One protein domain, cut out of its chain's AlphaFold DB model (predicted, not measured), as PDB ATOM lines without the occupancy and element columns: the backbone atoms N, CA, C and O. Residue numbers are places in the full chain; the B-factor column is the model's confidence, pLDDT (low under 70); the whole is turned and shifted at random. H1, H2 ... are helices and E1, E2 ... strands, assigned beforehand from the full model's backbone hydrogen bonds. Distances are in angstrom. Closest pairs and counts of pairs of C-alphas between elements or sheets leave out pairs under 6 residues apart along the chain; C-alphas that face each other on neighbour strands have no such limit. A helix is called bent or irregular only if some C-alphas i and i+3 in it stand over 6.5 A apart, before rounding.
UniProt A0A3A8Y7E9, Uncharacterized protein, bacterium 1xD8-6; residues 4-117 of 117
ATOM      1  N   GLU A   4     -84.825  97.088 -29.176       68.75
ATOM      2  CA  GLU A   4     -85.789  96.003 -28.946       68.75
ATOM      3  C   GLU A   4     -85.155  94.606 -28.983       68.75
ATOM      4  O   GLU A   4     -85.519  93.743 -28.186       68.75
ATOM      5  N   THR A   5     -84.171  94.373 -29.859       75.00
ATOM      6  CA  THR A   5     -83.444  93.095 -29.896       75.00
ATOM      7  C   THR A   5     -82.605  92.895 -28.637       75.00
ATOM      8  O   THR A   5     -82.567  91.786 -28.108       75.00
ATOM      9  N   ARG A   6     -81.984  93.966 -28.121       73.69
ATOM     10  CA  ARG A   6     -81.191  93.914 -26.885       73.69
ATOM     11  C   ARG A   6     -82.064  93.604 -25.669       73.69
ATOM     12  O   ARG A   6     -81.756  92.683 -24.924       73.69
ATOM     13  N   GLU A   7     -83.182  94.308 -25.513       79.88
ATOM     14  CA  GLU A   7     -84.124  94.065 -24.411       79.88
ATOM     15  C   GLU A   7     -84.723  92.655 -24.448       79.88
ATOM     16  O   GLU A   7     -84.922  92.021 -23.412       79.88
ATOM     17  N   ARG A   8     -84.986  92.127 -25.647       82.38
ATOM     18  CA  ARG A   8     -85.461  90.750 -25.804       82.38
ATOM     19  C   ARG A   8     -84.395  89.726 -25.408       82.38
ATOM     20  O   ARG A   8     -84.729  88.770 -24.716       82.38
ATOM     21  N   ALA A   9     -83.141  89.925 -25.816       77.69
ATOM     22  CA  ALA A   9     -82.031  89.059 -25.420       77.69
ATOM     23  C   ALA A   9     -81.823  89.070 -23.897       77.69
ATOM     24  O   ALA A   9     -81.704  88.007 -23.292       77.69
ATOM     25  N   LYS A  10     -81.896  90.254 -23.271       80.56
ATOM     26  CA  LYS A  10     -81.829  90.399 -21.810       80.56
ATOM     27  C   LYS A  10     -82.913  89.606 -21.088       80.56
ATOM     28  O   LYS A  10     -82.598  88.885 -20.149       80.56
ATOM     29  N   ARG A  11     -84.171  89.682 -21.537       84.31
ATOM     30  CA  ARG A  11     -85.262  88.887 -20.938       84.31
ATOM     31  C   ARG A  11     -85.023  87.389 -21.063       84.31
ATOM     32  O   ARG A  11     -85.186  86.681 -20.086       84.31
ATOM     33  N   ILE A  12     -84.580  86.920 -22.230       84.38
ATOM     34  CA  ILE A  12     -84.285  85.494 -22.440       84.38
ATOM     35  C   ILE A  12     -83.183  85.018 -21.483       84.38
ATOM     36  O   ILE A  12     -83.291  83.926 -20.930       84.38
ATOM     37  N   LEU A  13     -82.145  85.832 -21.268       82.62
ATOM     38  CA  LEU A  13     -81.074  85.518 -20.320       82.62
ATOM     39  C   LEU A  13     -81.573  85.528 -18.870       82.62
ATOM     40  O   LEU A  13     -81.292  84.578 -18.144       82.62
ATOM     41  N   LYS A  14     -82.368  86.532 -18.470       86.19
ATOM     42  CA  LYS A  14     -83.005  86.581 -17.143       86.19
ATOM     43  C   LYS A  14     -83.911  85.372 -16.894       86.19
ATOM     44  O   LYS A  14     -83.753  84.686 -15.897       86.19
ATOM     45  N   ASP A  15     -84.805  85.049 -17.819       86.06
ATOM     46  CA  ASP A  15     -85.700  83.894 -17.673       86.06
ATOM     47  C   ASP A  15     -84.909  82.573 -17.648       86.06
ATOM     48  O   ASP A  15     -85.270  81.615 -16.957       86.06
ATOM     49  N   GLY A  16     -83.804  82.521 -18.399       85.31
ATOM     50  CA  GLY A  16     -82.879  81.394 -18.419       85.31
ATOM     51  C   GLY A  16     -82.137  81.201 -17.096       85.31
ATOM     52  O   GLY A  16     -81.982  80.056 -16.672       85.31
ATOM     53  N   ILE A  17     -81.725  82.288 -16.435       90.12
ATOM     54  CA  ILE A  17     -80.968  82.232 -15.176       90.12
ATOM     55  C   ILE A  17     -81.821  81.707 -14.021       90.12
ATOM     56  O   ILE A  17     -81.330  80.954 -13.190       90.12
ATOM     57  N   SER A  18     -83.118  82.026 -13.992       88.31
ATOM     58  CA  SER A  18     -84.019  81.552 -12.935       88.31
ATOM     59  C   SER A  18     -84.257  80.042 -12.994       88.31
ATOM     60  O   SER A  18     -84.617  79.442 -11.989       88.31
ATOM     61  N   ASN A  19     -84.033  79.428 -14.161       91.19
ATOM     62  CA  ASN A  19     -84.132  77.986 -14.389       91.19
ATOM     63  C   ASN A  19     -82.761  77.391 -14.744       91.19
ATOM     64  O   ASN A  19     -82.658  76.593 -15.681       91.19
ATOM     65  N   MET A  20     -81.704  77.834 -14.054       94.81
ATOM     66  CA  MET A  20     -80.339  77.384 -14.314       94.81
ATOM     67  C   MET A  20     -80.178  75.882 -14.054       94.81
ATOM     68  O   MET A  20     -80.732  75.340 -13.102       94.81
ATOM     69  N   SER A  21     -79.407  75.212 -14.910       95.62
ATOM     70  CA  SER A  21     -79.114  73.781 -14.825       95.62
ATOM     71  C   SER A  21     -77.740  73.478 -15.425       95.62
ATOM     72  O   SER A  21     -77.136  74.344 -16.069       95.62
ATOM     73  N   ILE A  22     -77.255  72.246 -15.254       95.62
ATOM     74  CA  ILE A  22     -75.998  71.792 -15.867       95.62
ATOM     75  C   ILE A  22     -76.094  71.859 -17.398       95.62
ATOM     76  O   ILE A  22     -75.179  72.354 -18.053       95.62
ATOM     77  N   GLU A  23     -77.219  71.457 -17.990       94.88
ATOM     78  CA  GLU A  23     -77.422  71.512 -19.444       94.88
ATOM     79  C   GLU A  23     -77.335  72.947 -19.971       94.88
ATOM     80  O   GLU A  23     -76.743  73.194 -21.023       94.88
ATOM     81  N   ARG A  24     -77.886  73.915 -19.227       93.06
ATOM     82  CA  ARG A  24     -77.755  75.333 -19.578       93.06
ATOM     83  C   ARG A  24     -76.322  75.819 -19.440       93.06
ATOM     84  O   ARG A  24     -75.860  76.531 -20.326       93.06
ATOM     85  N   LEU A  25     -75.621  75.415 -18.381       93.81
ATOM     86  CA  LEU A  25     -74.209  75.739 -18.173       93.81
ATOM     87  C   LEU A  25     -73.350  75.256 -19.355       93.81
ATOM     88  O   LEU A  25     -72.551  76.024 -19.886       93.81
ATOM     89  N   ILE A  26     -73.590  74.035 -19.840       93.94
ATOM     90  CA  ILE A  26     -72.916  73.454 -21.015       93.94
ATOM     91  C   ILE A  26     -73.201  74.242 -22.304       93.94
ATOM     92  O   ILE A  26     -72.357  74.297 -23.198       93.94
ATOM     93  N   GLN A  27     -74.373  74.872 -22.422       91.56
ATOM     94  CA  GLN A  27     -74.743  75.690 -23.584       91.56
ATOM     95  C   GLN A  27     -74.159  77.111 -23.539       91.56
ATOM     96  O   GLN A  27     -74.066  77.761 -24.582       91.56
ATOM     97  N   MET A  28     -73.717  77.592 -22.370       89.69
ATOM     98  CA  MET A  28     -73.188  78.952 -22.199       89.69
ATOM     99  C   MET A  28     -72.051  79.372 -23.152       89.69
ATOM    100  O   MET A  28     -72.060  80.537 -23.565       89.69
ATOM    101  N   PRO A  29     -71.119  78.487 -23.568       89.38
ATOM    102  CA  PRO A  29     -70.112  78.786 -24.590       89.38
ATOM    103  C   PRO A  29     -70.662  79.415 -25.878       89.38
ATOM    104  O   PRO A  29     -69.953  80.156 -26.555       89.38
ATOM    105  N   GLN A  30     -71.924  79.150 -26.226       87.69
ATOM    106  CA  GLN A  30     -72.529  79.592 -27.485       87.69
ATOM    107  C   GLN A  30     -72.973  81.062 -27.470       87.69
ATOM    108  O   GLN A  30     -73.243  81.629 -28.528       87.69
ATOM    109  N   PHE A  31     -73.056  81.693 -26.295       85.31
ATOM    110  CA  PHE A  31     -73.644  83.029 -26.150       85.31
ATOM    111  C   PHE A  31     -72.614  84.165 -26.069       85.31
ATOM    112  O   PHE A  31     -73.009  85.320 -25.936       85.31
ATOM    113  N   GLY A  32     -71.311  83.868 -26.162       86.12
ATOM    114  CA  GLY A  32     -70.259  84.895 -26.119       86.12
ATOM    115  C   GLY A  32     -70.253  85.699 -24.814       86.12
ATOM    116  O   GLY A  32     -70.034  86.910 -24.831       86.12
ATOM    117  N   LEU A  33     -70.565  85.032 -23.700       90.19
ATOM    118  CA  LEU A  33     -70.679  85.652 -22.383       90.19
ATOM    119  C   LEU A  33     -69.307  86.006 -21.815       90.19
ATOM    120  O   LEU A  33     -68.315  85.315 -22.048       90.19
ATOM    121  N   MET A  34     -69.289  87.057 -21.005       94.25
ATOM    122  CA  MET A  34     -68.115  87.515 -20.273       94.25
ATOM    123  C   MET A  34     -68.499  87.906 -18.850       94.25
ATOM    124  O   MET A  34     -69.677  88.136 -18.558       94.25
ATOM    125  N   GLY A  35     -67.507  88.011 -17.978       95.25
ATOM    126  CA  GLY A  35     -67.710  88.434 -16.605       95.25
ATOM    127  C   GLY A  35     -66.601  87.952 -15.685       95.25
ATOM    128  O   GLY A  35     -65.448  87.874 -16.101       95.25
ATOM    129  N   ASN A  36     -66.960  87.632 -14.445       96.12
ATOM    130  CA  ASN A  36     -66.026  87.196 -13.408       96.12
ATOM    131  C   ASN A  36     -66.444  85.845 -12.845       96.12
ATOM    132  O   ASN A  36     -67.631  85.542 -12.737       96.12
ATOM    133  N   VAL A  37     -65.469  85.044 -12.449       97.00
ATOM    134  CA  VAL A  37     -65.679  83.800 -11.724       97.00
ATOM    135  C   VAL A  37     -64.865  83.829 -10.441       97.00
ATOM    136  O   VAL A  37     -63.681  84.160 -10.451       97.00
ATOM    137  N   VAL A  38     -65.517  83.481  -9.339       97.12
ATOM    138  CA  VAL A  38     -64.898  83.331  -8.024       97.12
ATOM    139  C   VAL A  38     -65.042  81.885  -7.599       97.12
ATOM    140  O   VAL A  38     -66.130  81.322  -7.688       97.12
ATOM    141  N   LEU A  39     -63.951  81.300  -7.127       97.12
ATOM    142  CA  LEU A  39     -63.898  79.957  -6.573       97.12
ATOM    143  C   LEU A  39     -63.427  80.065  -5.122       97.12
ATOM    144  O   LEU A  39     -62.434  80.741  -4.851       97.12
ATOM    145  N   SER A  40     -64.157  79.457  -4.193       97.12
ATOM    146  CA  SER A  40     -63.926  79.600  -2.754       97.12
ATOM    147  C   SER A  40     -64.103  78.268  -2.037       97.12
ATOM    148  O   SER A  40     -65.050  77.538  -2.317       97.12
ATOM    149  N   ASP A  41     -63.226  77.969  -1.083       96.12
ATOM    150  CA  ASP A  41     -63.407  76.872  -0.119       96.12
ATOM    151  C   ASP A  41     -63.890  77.372   1.261       96.12
ATOM    152  O   ASP A  41     -63.953  76.613   2.228       96.12
ATOM    153  N   GLY A  42     -64.215  78.667   1.363       93.62
ATOM    154  CA  GLY A  42     -64.595  79.346   2.605       93.62
ATOM    155  C   GLY A  42     -63.418  79.895   3.421       93.62
ATOM    156  O   GLY A  42     -63.644  80.680   4.343       93.62
ATOM    157  N   ILE A  43     -62.176  79.536   3.084       96.38
ATOM    158  CA  ILE A  43     -60.947  80.030   3.727       96.38
ATOM    159  C   ILE A  43     -60.164  80.914   2.754       96.38
ATOM    160  O   ILE A  43     -59.674  81.981   3.131       96.38
ATOM    161  N   VAL A  44     -60.052  80.472   1.504       95.75
ATOM    162  CA  VAL A  44     -59.343  81.147   0.419       95.75
ATOM    163  C   VAL A  44     -60.290  81.316  -0.760       95.75
ATOM    164  O   VAL A  44     -61.069  80.420  -1.083       95.75
ATOM    165  N   SER A  45     -60.191  82.463  -1.429       96.56
ATOM    166  CA  SER A  45     -60.876  82.720  -2.689       96.56
ATOM    167  C   SER A  45     -59.890  83.029  -3.810       96.56
ATOM    168  O   SER A  45     -58.858  83.675  -3.610       96.56
ATOM    169  N   ILE A  46     -60.226  82.553  -5.005       94.94
ATOM    170  CA  ILE A  46     -59.536  82.861  -6.253       94.94
ATOM    171  C   ILE A  46     -60.564  83.490  -7.182       94.94
ATOM    172  O   ILE A  46     -61.624  82.915  -7.417       94.94
ATOM    173  N   GLU A  47     -60.239  84.657  -7.718       95.50
ATOM    174  CA  GLU A  47     -61.070  85.371  -8.679       95.50
ATOM    175  C   GLU A  47     -60.361  85.445 -10.029       95.50
ATOM    176  O   GLU A  47     -59.144  85.633 -10.097       95.50
ATOM    177  N   ASN A  48     -61.127  85.297 -11.106       95.25
ATOM    178  CA  ASN A  48     -60.639  85.514 -12.456       95.25
ATOM    179  C   ASN A  48     -61.715  86.160 -13.331       95.25
ATOM    180  O   ASN A  48     -62.898  85.832 -13.240       95.25
ATOM    181  N   VAL A  49     -61.284  87.044 -14.223       95.19
ATOM    182  CA  VAL A  49     -62.114  87.538 -15.322       95.19
ATOM    183  C   VAL A  49     -62.214  86.453 -16.399       95.19
ATOM    184  O   VAL A  49     -61.307  85.638 -16.577       95.19
ATOM    185  N   PHE A  50     -63.300  86.438 -17.158       95.50
ATOM    186  CA  PHE A  50     -63.426  85.603 -18.345       95.50
ATOM    187  C   PHE A  50     -64.143  86.356 -19.458       95.50
ATOM    188  O   PHE A  50     -65.055  87.151 -19.230       95.50
ATOM    189  N   ASN A  51     -63.752  86.069 -20.689       94.19
ATOM    190  CA  ASN A  51     -64.461  86.493 -21.897       94.19
ATOM    191  C   ASN A  51     -64.690  85.328 -22.868       94.19
ATOM    192  O   ASN A  51     -65.176  85.524 -23.982       94.19
ATOM    193  N   ARG A  52     -64.350  84.111 -22.431       93.81
ATOM    194  CA  ARG A  52     -64.627  82.866 -23.128       93.81
ATOM    195  C   ARG A  52     -65.005  81.784 -22.126       93.81
ATOM    196  O   ARG A  52     -64.381  81.649 -21.075       93.81
ATOM    197  N   ILE A  53     -66.012  81.006 -22.499       94.88
ATOM    198  CA  ILE A  53     -66.407  79.774 -21.824       94.88
ATOM    199  C   ILE A  53     -66.247  78.649 -22.847       94.88
ATOM    200  O   ILE A  53     -66.651  78.808 -24.001       94.88
ATOM    201  N   SER A  54     -65.667  77.525 -22.448       95.62
ATOM    202  CA  SER A  54     -65.600  76.312 -23.263       95.62
ATOM    203  C   SER A  54     -66.039  75.099 -22.457       95.62
ATOM    204  O   SER A  54     -65.865  75.050 -21.243       95.62
ATOM    205  N   TYR A  55     -66.621  74.124 -23.148       97.19
ATOM    206  CA  TYR A  55     -66.981  72.831 -22.585       97.19
ATOM    207  C   TYR A  55     -66.305  71.731 -23.400       97.19
ATOM    208  O   TYR A  55     -66.387  71.733 -24.630       97.19
ATOM    209  N   ASN A  56     -65.619  70.821 -22.714       96.75
ATOM    210  CA  ASN A  56     -65.061  69.609 -23.292       96.75
ATOM    211  C   ASN A  56     -65.932  68.421 -22.878       96.75
ATOM    212  O   ASN A  56     -65.953  68.051 -21.704       96.75
ATOM    213  N   GLU A  57     -66.626  67.837 -23.855       94.81
ATOM    214  CA  GLU A  57     -67.546  66.715 -23.662       94.81
ATOM    215  C   GLU A  57     -66.833  65.410 -23.290       94.81
ATOM    216  O   GLU A  57     -67.369  64.636 -22.508       94.81
ATOM    217  N   GLU A  58     -65.611  65.175 -23.779       95.88
ATOM    218  CA  GLU A  58     -64.863  63.946 -23.471       95.88
ATOM    219  C   GLU A  58     -64.411  63.899 -22.009       95.88
ATOM    220  O   GLU A  58     -64.347  62.827 -21.408       95.88
ATOM    221  N   SER A  59     -64.078  65.059 -21.440       96.44
ATOM    222  CA  SER A  59     -63.605  65.171 -20.059       96.44
ATOM    223  C   SER A  59     -64.656  65.704 -19.089       96.44
ATOM    224  O   SER A  59     -64.340  65.855 -17.911       96.44
ATOM    225  N   SER A  60     -65.855  66.060 -19.560       96.75
ATOM    226  CA  SER A  60     -66.885  66.739 -18.762       96.75
ATOM    227  C   SER A  60     -66.349  67.985 -18.033       96.75
ATOM    228  O   SER A  60     -66.655  68.218 -16.864       96.75
ATOM    229  N   ILE A  61     -65.495  68.785 -18.689       97.94
ATOM    230  CA  ILE A  61     -64.863  69.970 -18.074       97.94
ATOM    231  C   ILE A  61     -65.421  71.236 -18.699       97.94
ATOM    232  O   ILE A  61     -65.434  71.376 -19.923       97.94
ATOM    233  N   ILE A  62     -65.807  72.182 -17.846       97.44
ATOM    234  CA  ILE A  62     -66.044  73.563 -18.246       97.44
ATOM    235  C   ILE A  62     -64.852  74.431 -17.849       97.44
ATOM    236  O   ILE A  62     -64.306  74.301 -16.751       97.44
ATOM    237  N   THR A  63     -64.459  75.326 -18.749       97.00
ATOM    238  CA  THR A  63     -63.357  76.267 -18.554       97.00
ATOM    239  C   THR A  63     -63.846  77.684 -18.811       97.00
ATOM    240  O   THR A  63     -64.420  77.972 -19.861       97.00
ATOM    241  N   LEU A  64     -63.585  78.578 -17.860       96.56
ATOM    242  CA  LEU A  64     -63.768  80.018 -17.992       96.56
ATOM    243  C   LEU A  64     -62.390  80.658 -18.099       96.56
ATOM    244  O   LEU A  64     -61.579  80.544 -17.177       96.56
ATOM    245  N   SER A  65     -62.112  81.305 -19.225       95.19
ATOM    246  CA  SER A  65     -60.795  81.862 -19.525       95.19
ATOM    247  C   SER A  65     -60.870  83.320 -19.949       95.19
ATOM    248  O   SER A  65     -61.786  83.739 -20.666       95.19
ATOM    249  N   ALA A  66     -59.854  84.076 -19.551       94.00
ATOM    250  CA  ALA A  66     -59.542  85.371 -20.130       94.00
ATOM    251  C   ALA A  66     -58.604  85.159 -21.319       94.00
ATOM    252  O   ALA A  66     -57.473  84.697 -21.141       94.00
ATOM    253  N   GLU A  67     -59.070  85.471 -22.523       89.75
ATOM    254  CA  GLU A  67     -58.280  85.418 -23.751       89.75
ATOM    255  C   GLU A  67     -58.218  86.802 -24.407       89.75
ATOM    256  O   GLU A  67     -59.234  87.474 -24.558       89.75
ATOM    257  N   GLU A  68     -57.046  87.225 -24.870       83.94
ATOM    258  CA  GLU A  68     -56.947  88.305 -25.857       83.94
ATOM    259  C   GLU A  68     -56.152  87.827 -27.073       83.94
ATOM    260  O   GLU A  68     -55.668  86.699 -27.130       83.94
ATOM    261  N   SER A  69     -55.978  88.714 -28.056       74.12
ATOM    262  CA  SER A  69     -55.280  88.423 -29.315       74.12
ATOM    263  C   SER A  69     -53.876  87.811 -29.170       74.12
ATOM    264  O   SER A  69     -53.383  87.227 -30.131       74.12
ATOM    265  N   GLN A  70     -53.234  87.941 -28.003       71.88
ATOM    266  CA  GLN A  70     -51.880  87.450 -27.727       71.88
ATOM    267  C   GLN A  70     -51.835  86.176 -26.857       71.88
ATOM    268  O   GLN A  70     -50.743  85.663 -26.616       71.88
ATOM    269  N   GLY A  71     -52.974  85.642 -26.396       67.81
ATOM    270  CA  GLY A  71     -53.022  84.415 -25.590       67.81
ATOM    271  C   GLY A  71     -54.038  84.451 -24.445       67.81
ATOM    272  O   GLY A  71     -54.868  85.354 -24.357       67.81
ATOM    273  N   SER A  72     -53.971  83.445 -23.564       77.94
ATOM    274  CA  SER A  72     -54.790  83.374 -22.348       77.94
ATOM    275  C   SER A  72     -54.008  83.848 -21.124       77.94
ATOM    276  O   SER A  72     -52.871  83.425 -20.917       77.94
ATOM    277  N   TYR A  73     -54.626  84.702 -20.306       81.06
ATOM    278  CA  TYR A  73     -54.003  85.287 -19.106       81.06
ATOM    279  C   TYR A  73     -54.395  84.584 -17.807       81.06
ATOM    280  O   TYR A  73     -53.828  84.863 -16.753       81.06
ATOM    281  N   GLY A  74     -55.354  83.667 -17.874       88.88
ATOM    282  CA  GLY A  74     -55.836  82.932 -16.719       88.88
ATOM    283  C   GLY A  74     -57.081  82.140 -17.067       88.88
ATOM    284  O   GLY A  74     -57.900  82.567 -17.887       88.88
ATOM    285  N   SER A  75     -57.242  80.991 -16.419       94.06
ATOM    286  CA  SER A  75     -58.461  80.203 -16.530       94.06
ATOM    287  C   SER A  75     -58.816  79.542 -15.208       94.06
ATOM    288  O   SER A  75     -57.940  79.223 -14.404       94.06
ATOM    289  N   ILE A  76     -60.112  79.338 -15.003       95.88
ATOM    290  CA  ILE A  76     -60.652  78.460 -13.970       95.88
ATOM    291  C   ILE A  76     -61.387  77.339 -14.691       95.88
ATOM    292  O   ILE A  76     -62.190  77.598 -15.585       95.88
ATOM    293  N   SER A  77     -61.087  76.095 -14.321       96.62
ATOM    294  CA  SER A  77     -61.728  74.914 -14.896       96.62
ATOM    295  C   SER A  77     -62.234  73.998 -13.798       96.62
ATOM    296  O   SER A  77     -61.564  73.830 -12.779       96.62
ATOM    297  N   PHE A  78     -63.393  73.389 -14.017       97.19
ATOM    298  CA  PHE A  78     -63.967  72.406 -13.103       97.19
ATOM    299  C   PHE A  78     -64.770  71.354 -13.869       97.19
ATOM    300  O   PHE A  78     -65.208  71.583 -14.999       97.19
ATOM    301  N   SER A  79     -64.932  70.181 -13.257       97.38
ATOM    302  CA  SER A  79     -65.750  69.109 -13.819       97.38
ATOM    303  C   SER A  79     -67.228  69.368 -13.536       97.38
ATOM    304  O   SER A  79     -67.588  69.695 -12.404       97.38
ATOM    305  N   ILE A  80     -68.082  69.194 -14.547       97.06
ATOM    306  CA  ILE A  80     -69.538  69.257 -14.364       97.06
ATOM    307  C   ILE A  80     -70.060  68.067 -13.551       97.06
ATOM    308  O   ILE A  80     -71.058  68.205 -12.853       97.06
ATOM    309  N   ASP A  81     -69.360  66.932 -13.586       96.94
ATOM    310  CA  ASP A  81     -69.755  65.721 -12.862       96.94
ATOM    311  C   ASP A  81     -69.572  65.886 -11.347       96.94
ATOM    312  O   ASP A  81     -70.214  65.198 -10.560       96.94
ATOM    313  N   ALA A  82     -68.733  66.839 -10.930       97.44
ATOM    314  CA  ALA A  82     -68.539  67.205  -9.531       97.44
ATOM    315  C   ALA A  82     -69.611  68.179  -9.004       97.44
ATOM    316  O   ALA A  82     -69.585  68.520  -7.819       97.44
ATOM    317  N   VAL A  83     -70.526  68.672  -9.850       98.12
ATOM    318  CA  VAL A  83     -71.563  69.636  -9.455       98.12
ATOM    319  C   VAL A  83     -72.665  68.934  -8.665       98.12
ATOM    320  O   VAL A  83     -73.340  68.038  -9.163       98.12
ATOM    321  N   THR A  84     -72.884  69.390  -7.434       98.12
ATOM    322  CA  THR A  84     -73.933  68.875  -6.534       98.12
ATOM    323  C   THR A  84     -75.135  69.801  -6.416       98.12
ATOM    324  O   THR A  84     -76.236  69.333  -6.145       98.12
ATOM    325  N   ASP A  85     -74.933  71.100  -6.630       98.06
ATOM    326  CA  ASP A  85     -75.999  72.093  -6.667       98.06
ATOM    327  C   ASP A  85     -75.658  73.187  -7.678       98.06
ATOM    328  O   ASP A  85     -74.491  73.561  -7.839       98.06
ATOM    329  N   ILE A  86     -76.681  73.695  -8.359       97.94
ATOM    330  CA  ILE A  86     -76.564  74.819  -9.282       97.94
ATOM    331  C   ILE A  86     -77.826  75.668  -9.216       97.94
ATOM    332  O   ILE A  86     -78.948  75.174  -9.294       97.94
ATOM    333  N   SER A  87     -77.633  76.975  -9.112       97.44
ATOM    334  CA  SER A  87     -78.716  77.946  -9.133       97.44
ATOM    335  C   SER A  87     -78.299  79.187  -9.900       97.44
ATOM    336  O   SER A  87     -77.114  79.477 -10.063       97.44
ATOM    337  N   GLY A  88     -79.287  79.932 -10.378       96.44
ATOM    338  CA  GLY A  88     -79.065  81.220 -11.001       96.44
ATOM    339  C   GLY A  88     -79.988  82.281 -10.417       96.44
ATOM    340  O   GLY A  88     -81.121  81.996 -10.025       96.44
ATOM    341  N   CYS A  89     -79.490  83.507 -10.310       94.38
ATOM    342  CA  CYS A  89     -80.231  84.630  -9.747       94.38
ATOM    343  C   CYS A  89     -79.760  85.968 -10.324       94.38
ATOM    344  O   CYS A  89     -78.698  86.068 -10.939       94.38
ATOM    345  N   GLU A  90     -80.562  87.011 -10.131       93.94
ATOM    346  CA  GLU A  90     -80.122  88.377 -10.406       93.94
ATOM    347  C   GLU A  90     -79.048  88.807  -9.398       93.94
ATOM    348  O   GLU A  90     -79.059  88.390  -8.233       93.94
ATOM    349  N   ASP A  91     -78.117  89.655  -9.837       93.44
ATOM    350  CA  ASP A  91     -77.144  90.245  -8.924       93.44
ATOM    351  C   ASP A  91     -77.831  91.171  -7.919       93.44
ATOM    352  O   ASP A  91     -78.674  91.988  -8.277       93.44
ATOM    353  N   LYS A  92     -77.470  91.046  -6.638       91.50
ATOM    354  CA  LYS A  92     -78.120  91.817  -5.567       91.50
ATOM    355  C   LYS A  92     -77.818  93.310  -5.646       91.50
ATOM    356  O   LYS A  92     -78.645  94.114  -5.230       91.50
ATOM    357  N   GLU A  93     -76.627  93.663  -6.117       93.06
ATOM    358  CA  GLU A  93     -76.155  95.047  -6.136       93.06
ATOM    359  C   GLU A  93     -76.473  95.715  -7.473       93.06
ATOM    360  O   GLU A  93     -76.882  96.873  -7.505       93.06
ATOM    361  N   ASN A  94     -76.323  94.974  -8.573       91.69
ATOM    362  CA  ASN A  94     -76.433  95.482  -9.936       91.69
ATOM    363  C   ASN A  94     -77.303  94.558 -10.821       91.69
ATOM    364  O   ASN A  94     -76.819  94.037 -11.832       91.69
ATOM    365  N   PRO A  95     -78.595  94.360 -10.488       89.38
ATOM    366  CA  PRO A  95     -79.475  93.397 -11.167       89.38
ATOM    367  C   PRO A  95     -79.755  93.733 -12.640       89.38
ATOM    368  O   PRO A  95     -80.159  92.860 -13.403       89.38
ATOM    369  N   GLU A  96     -79.552  94.983 -13.064       88.25
ATOM    370  CA  GLU A  96     -79.749  95.444 -14.450       88.25
ATOM    371  C   GLU A  96     -78.556  95.134 -15.376       88.25
ATOM    372  O   GLU A  96     -78.687  95.160 -16.608       88.25
ATOM    373  N   GLU A  97     -77.394  94.849 -14.783       89.06
ATOM    374  CA  GLU A  97     -76.124  94.648 -15.489       89.06
ATOM    375  C   GLU A  97     -75.584  93.229 -15.337       89.06
ATOM    376  O   GLU A  97     -74.971  92.713 -16.272       89.06
ATOM    377  N   TYR A  98     -75.833  92.590 -14.188       93.69
ATOM    378  CA  TYR A  98     -75.266  91.286 -13.877       93.69
ATOM    379  C   TYR A  98     -76.290  90.225 -13.481       93.69
ATOM    380  O   TYR A  98     -77.287  90.483 -12.800       93.69
ATOM    381  N   LEU A  99     -75.980  89.003 -13.899       94.81
ATOM    382  CA  LEU A  99     -76.629  87.766 -13.486       94.81
ATOM    383  C   LEU A  99     -75.597  86.864 -12.822       94.81
ATOM    384  O   LEU A  99     -74.447  86.830 -13.253       94.81
ATOM    385  N   ASN A 100     -76.011  86.111 -11.813       96.06
ATOM    386  CA  ASN A 100     -75.133  85.213 -11.079       96.06
ATOM    387  C   ASN A 100     -75.557  83.760 -11.289       96.06
ATOM    388  O   ASN A 100     -76.741  83.436 -11.219       96.06
ATOM    389  N   VAL A 101     -74.576  82.888 -11.506       97.25
ATOM    390  CA  VAL A 101     -74.703  81.432 -11.395       97.25
ATOM    391  C   VAL A 101     -73.901  81.005 -10.175       97.25
ATOM    392  O   VAL A 101     -72.706  81.285 -10.102       97.25
ATOM    393  N   ASN A 102     -74.546  80.329  -9.233       97.88
ATOM    394  CA  ASN A 102     -73.902  79.780  -8.046       97.88
ATOM    395  C   ASN A 102     -73.873  78.260  -8.181       97.88
ATOM    396  O   ASN A 102     -74.896  77.645  -8.485       97.88
ATOM    397  N   ILE A 103     -72.706  77.667  -7.970       98.38
ATOM    398  CA  ILE A 103     -72.453  76.239  -8.143       98.38
ATOM    399  C   ILE A 103     -71.767  75.730  -6.883       98.38
ATOM    400  O   ILE A 103     -70.848  76.371  -6.370       98.38
ATOM    401  N   LYS A 104     -72.174  74.552  -6.420       98.38
ATOM    402  CA  LYS A 104     -71.496  73.841  -5.340       98.38
ATOM    403  C   LYS A 104     -70.920  72.529  -5.844       98.38
ATOM    404  O   LYS A 104     -71.649  71.697  -6.391       98.38
ATOM    405  N   LEU A 105     -69.629  72.328  -5.621       98.06
ATOM    406  CA  LEU A 105     -68.954  71.073  -5.928       98.06
ATOM    407  C   LEU A 105     -69.035  70.080  -4.760       98.06
ATOM    408  O   LEU A 105     -69.198  70.468  -3.601       98.06
ATOM    409  N   GLU A 106     -68.871  68.792  -5.059       97.25
ATOM    410  CA  GLU A 106     -68.914  67.692  -4.081       97.25
ATOM    411  C   GLU A 106     -67.907  67.832  -2.927       97.25
ATOM    412  O   GLU A 106     -68.167  67.392  -1.809       97.25
ATOM    413  N   ASN A 107     -66.776  68.495  -3.175       95.56
ATOM    414  CA  ASN A 107     -65.730  68.740  -2.184       95.56
ATOM    415  C   ASN A 107     -65.986  69.993  -1.324       95.56
ATOM    416  O   ASN A 107     -65.125  70.377  -0.534       95.56
ATOM    417  N   GLY A 108     -67.151  70.627  -1.473       95.81
ATOM    418  CA  GLY A 108     -67.547  71.811  -0.718       95.81
ATOM    419  C   GLY A 108     -67.076  73.137  -1.310       95.81
ATOM    420  O   GLY A 108     -67.440  74.173  -0.762       95.81
ATOM    421  N   ILE A 109     -66.327  73.126  -2.418       97.69
ATOM    422  CA  ILE A 109     -65.964  74.349  -3.139       97.69
ATOM    423  C   ILE A 109     -67.226  75.008  -3.703       97.69
ATOM    424  O   ILE A 109     -68.058  74.358  -4.342       97.69
ATOM    425  N   GLU A 110     -67.324  76.316  -3.507       98.25
ATOM    426  CA  GLU A 110     -68.357  77.168  -4.080       98.25
ATOM    427  C   GLU A 110     -67.780  77.949  -5.263       98.25
ATOM    428  O   GLU A 110     -66.682  78.507  -5.188       98.25
ATOM    429  N   ILE A 111     -68.525  77.979  -6.366       98.25
ATOM    430  CA  ILE A 111     -68.181  78.738  -7.566       98.25
ATOM    431  C   ILE A 111     -69.303  79.729  -7.843       98.25
ATOM    432  O   ILE A 111     -70.454  79.338  -8.039       98.25
ATOM    433  N   THR A 112     -68.951  81.006  -7.929       97.62
ATOM    434  CA  THR A 112     -69.866  82.083  -8.313       97.62
ATOM    435  C   THR A 112     -69.414  82.660  -9.643       97.62
ATOM    436  O   THR A 112     -68.335  83.242  -9.738       97.62
ATOM    437  N   ILE A 113     -70.241  82.516 -10.674       97.12
ATOM    438  CA  ILE A 113     -70.021  83.092 -12.002       97.12
ATOM    439  C   ILE A 113     -70.935  84.306 -12.139       97.12
ATOM    440  O   ILE A 113     -72.156  84.167 -12.185       97.12
ATOM    441  N   LYS A 114     -70.346  85.493 -12.233       96.62
ATOM    442  CA  LYS A 114     -71.030  86.764 -12.466       96.62
ATOM    443  C   LYS A 114     -70.937  87.119 -13.944       96.62
ATOM    444  O   LYS A 114     -69.845  87.352 -14.450       96.62
ATOM    445  N   ILE A 115     -72.070  87.143 -14.635       94.06
ATOM    446  CA  ILE A 115     -72.195  87.315 -16.086       94.06
ATOM    447  C   ILE A 115     -72.658  88.737 -16.393       94.06
ATOM    448  O   ILE A 115     -73.677  89.177 -15.862       94.06
ATOM    449  N   LEU A 116     -71.952  89.422 -17.289       91.19
ATOM    450  CA  LEU A 116     -72.377  90.696 -17.871       91.19
ATOM    451  C   LEU A 116     -73.343  90.444 -19.045       91.19
ATOM    452  O   LEU A 116     -73.007  89.660 -19.939       91.19
ATOM    453  N   TYR A 117     -74.514  91.099 -19.063       78.38
ATOM    454  CA  TYR A 117     -75.574  90.837 -20.059       78.38
ATOM    455  C   TYR A 117     -76.331  92.075 -20.603       78.38
ATOM    456  O   TYR A 117     -76.423  93.145 -19.952       78.38
TER     457      TYR A 117
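Overview. This is residues 4 to 117 of the 117 residues of an uncharacterized protein of bacterium 1xD8-6 (UniProt A0A3A8Y7E9). A twisted sheet of five strands, E2 E1 E8 E7 E6, has one face partly covered by a smaller sheet, E3 E4 E5, in a crossed-strand sandwich; H2 fits between the two sheets near E3 and E7. H1 packs on E6 and E7 with its residues 13 to 18, while its other end runs away from the sheet. The printed part has 114 residues with two named helices, then eight strands, in the order H1 H2 E1 to E8; both sheets are antiparallel, the class mixed. It is compact, with a radius of gyration of the C-alphas of 13.8 A and spans of 41 by 34 by 29 A.

Along the chain. In the large sheet, E1 is residues 34 to 40, E2 45 to 50, E6 83 to 90 (20.6 A), E7 98 to 105 (22.6 A) and E8 110 to 116; C-alpha 116 is at (-72.377, 90.696, -17.871). In the small sheet, E3 is residues 52 to 56, E4 61 to 68 (21.4 A) and E5 71 to 79 (23.1 A), which bends by 66 degrees at residue 74. H1, residues 4 to 18, measures 21.6 A from C-alpha 4 at (-85.789, 96.003, -28.946). H2, residues 22 to 31, measures 15.4 A and is irregular: C-alphas 26 and 29 are 7.0 A apart.

Arrangement. In the large sheet, with edge strands E2 and E6, N 37 and O 48 of hairpin E1 and E2 are 2.8 A apart, N 36 and O 114 of E1 and E8 2.9 A, N 101 and O 113 of E7 and E8 2.8 A, and N 87 and O 102 of E6 and E7 2.9 A. E6 E7 E8 is a meander, each strand the antiparallel neighbour of the one before; so is E3 E4 E5, with N 54 and O 63 at 2.9 A and N 64 and O 76 at 2.8 A. The sheets form a sandwich, face to face, with strands at 46 degrees; the closest C-alphas of E2 and E4 are Phe 50 and Ala 66, 4.3 A. H1 is on the large sheet in two layers, helix and sheet, at a height of 11.1 A, over E7 and E6; Ile 17 and Gly 88 have its closest C-alphas to E6, 4.7 A. H2, on the same face, has a height of 11.2 A; it also makes two layers with the small sheet, at a height of 8.5 A, the closest C-alphas to E3 being Pro 29 and Ile 53, 4.7 A. H1 and H2 are only just apart, closest 8.0 A. In H1 every O i to N i+4 pair is within hydrogen-bond range, in H2 3 of 6.

Size, cuts and confidence. The C-alphas farthest apart, of Glu 4 and Ile 43, are 44.0 A apart. The printed part has no cut and no long link. The mean pLDDT of the printed part is 92.0; residues 4 and 71 are under 70.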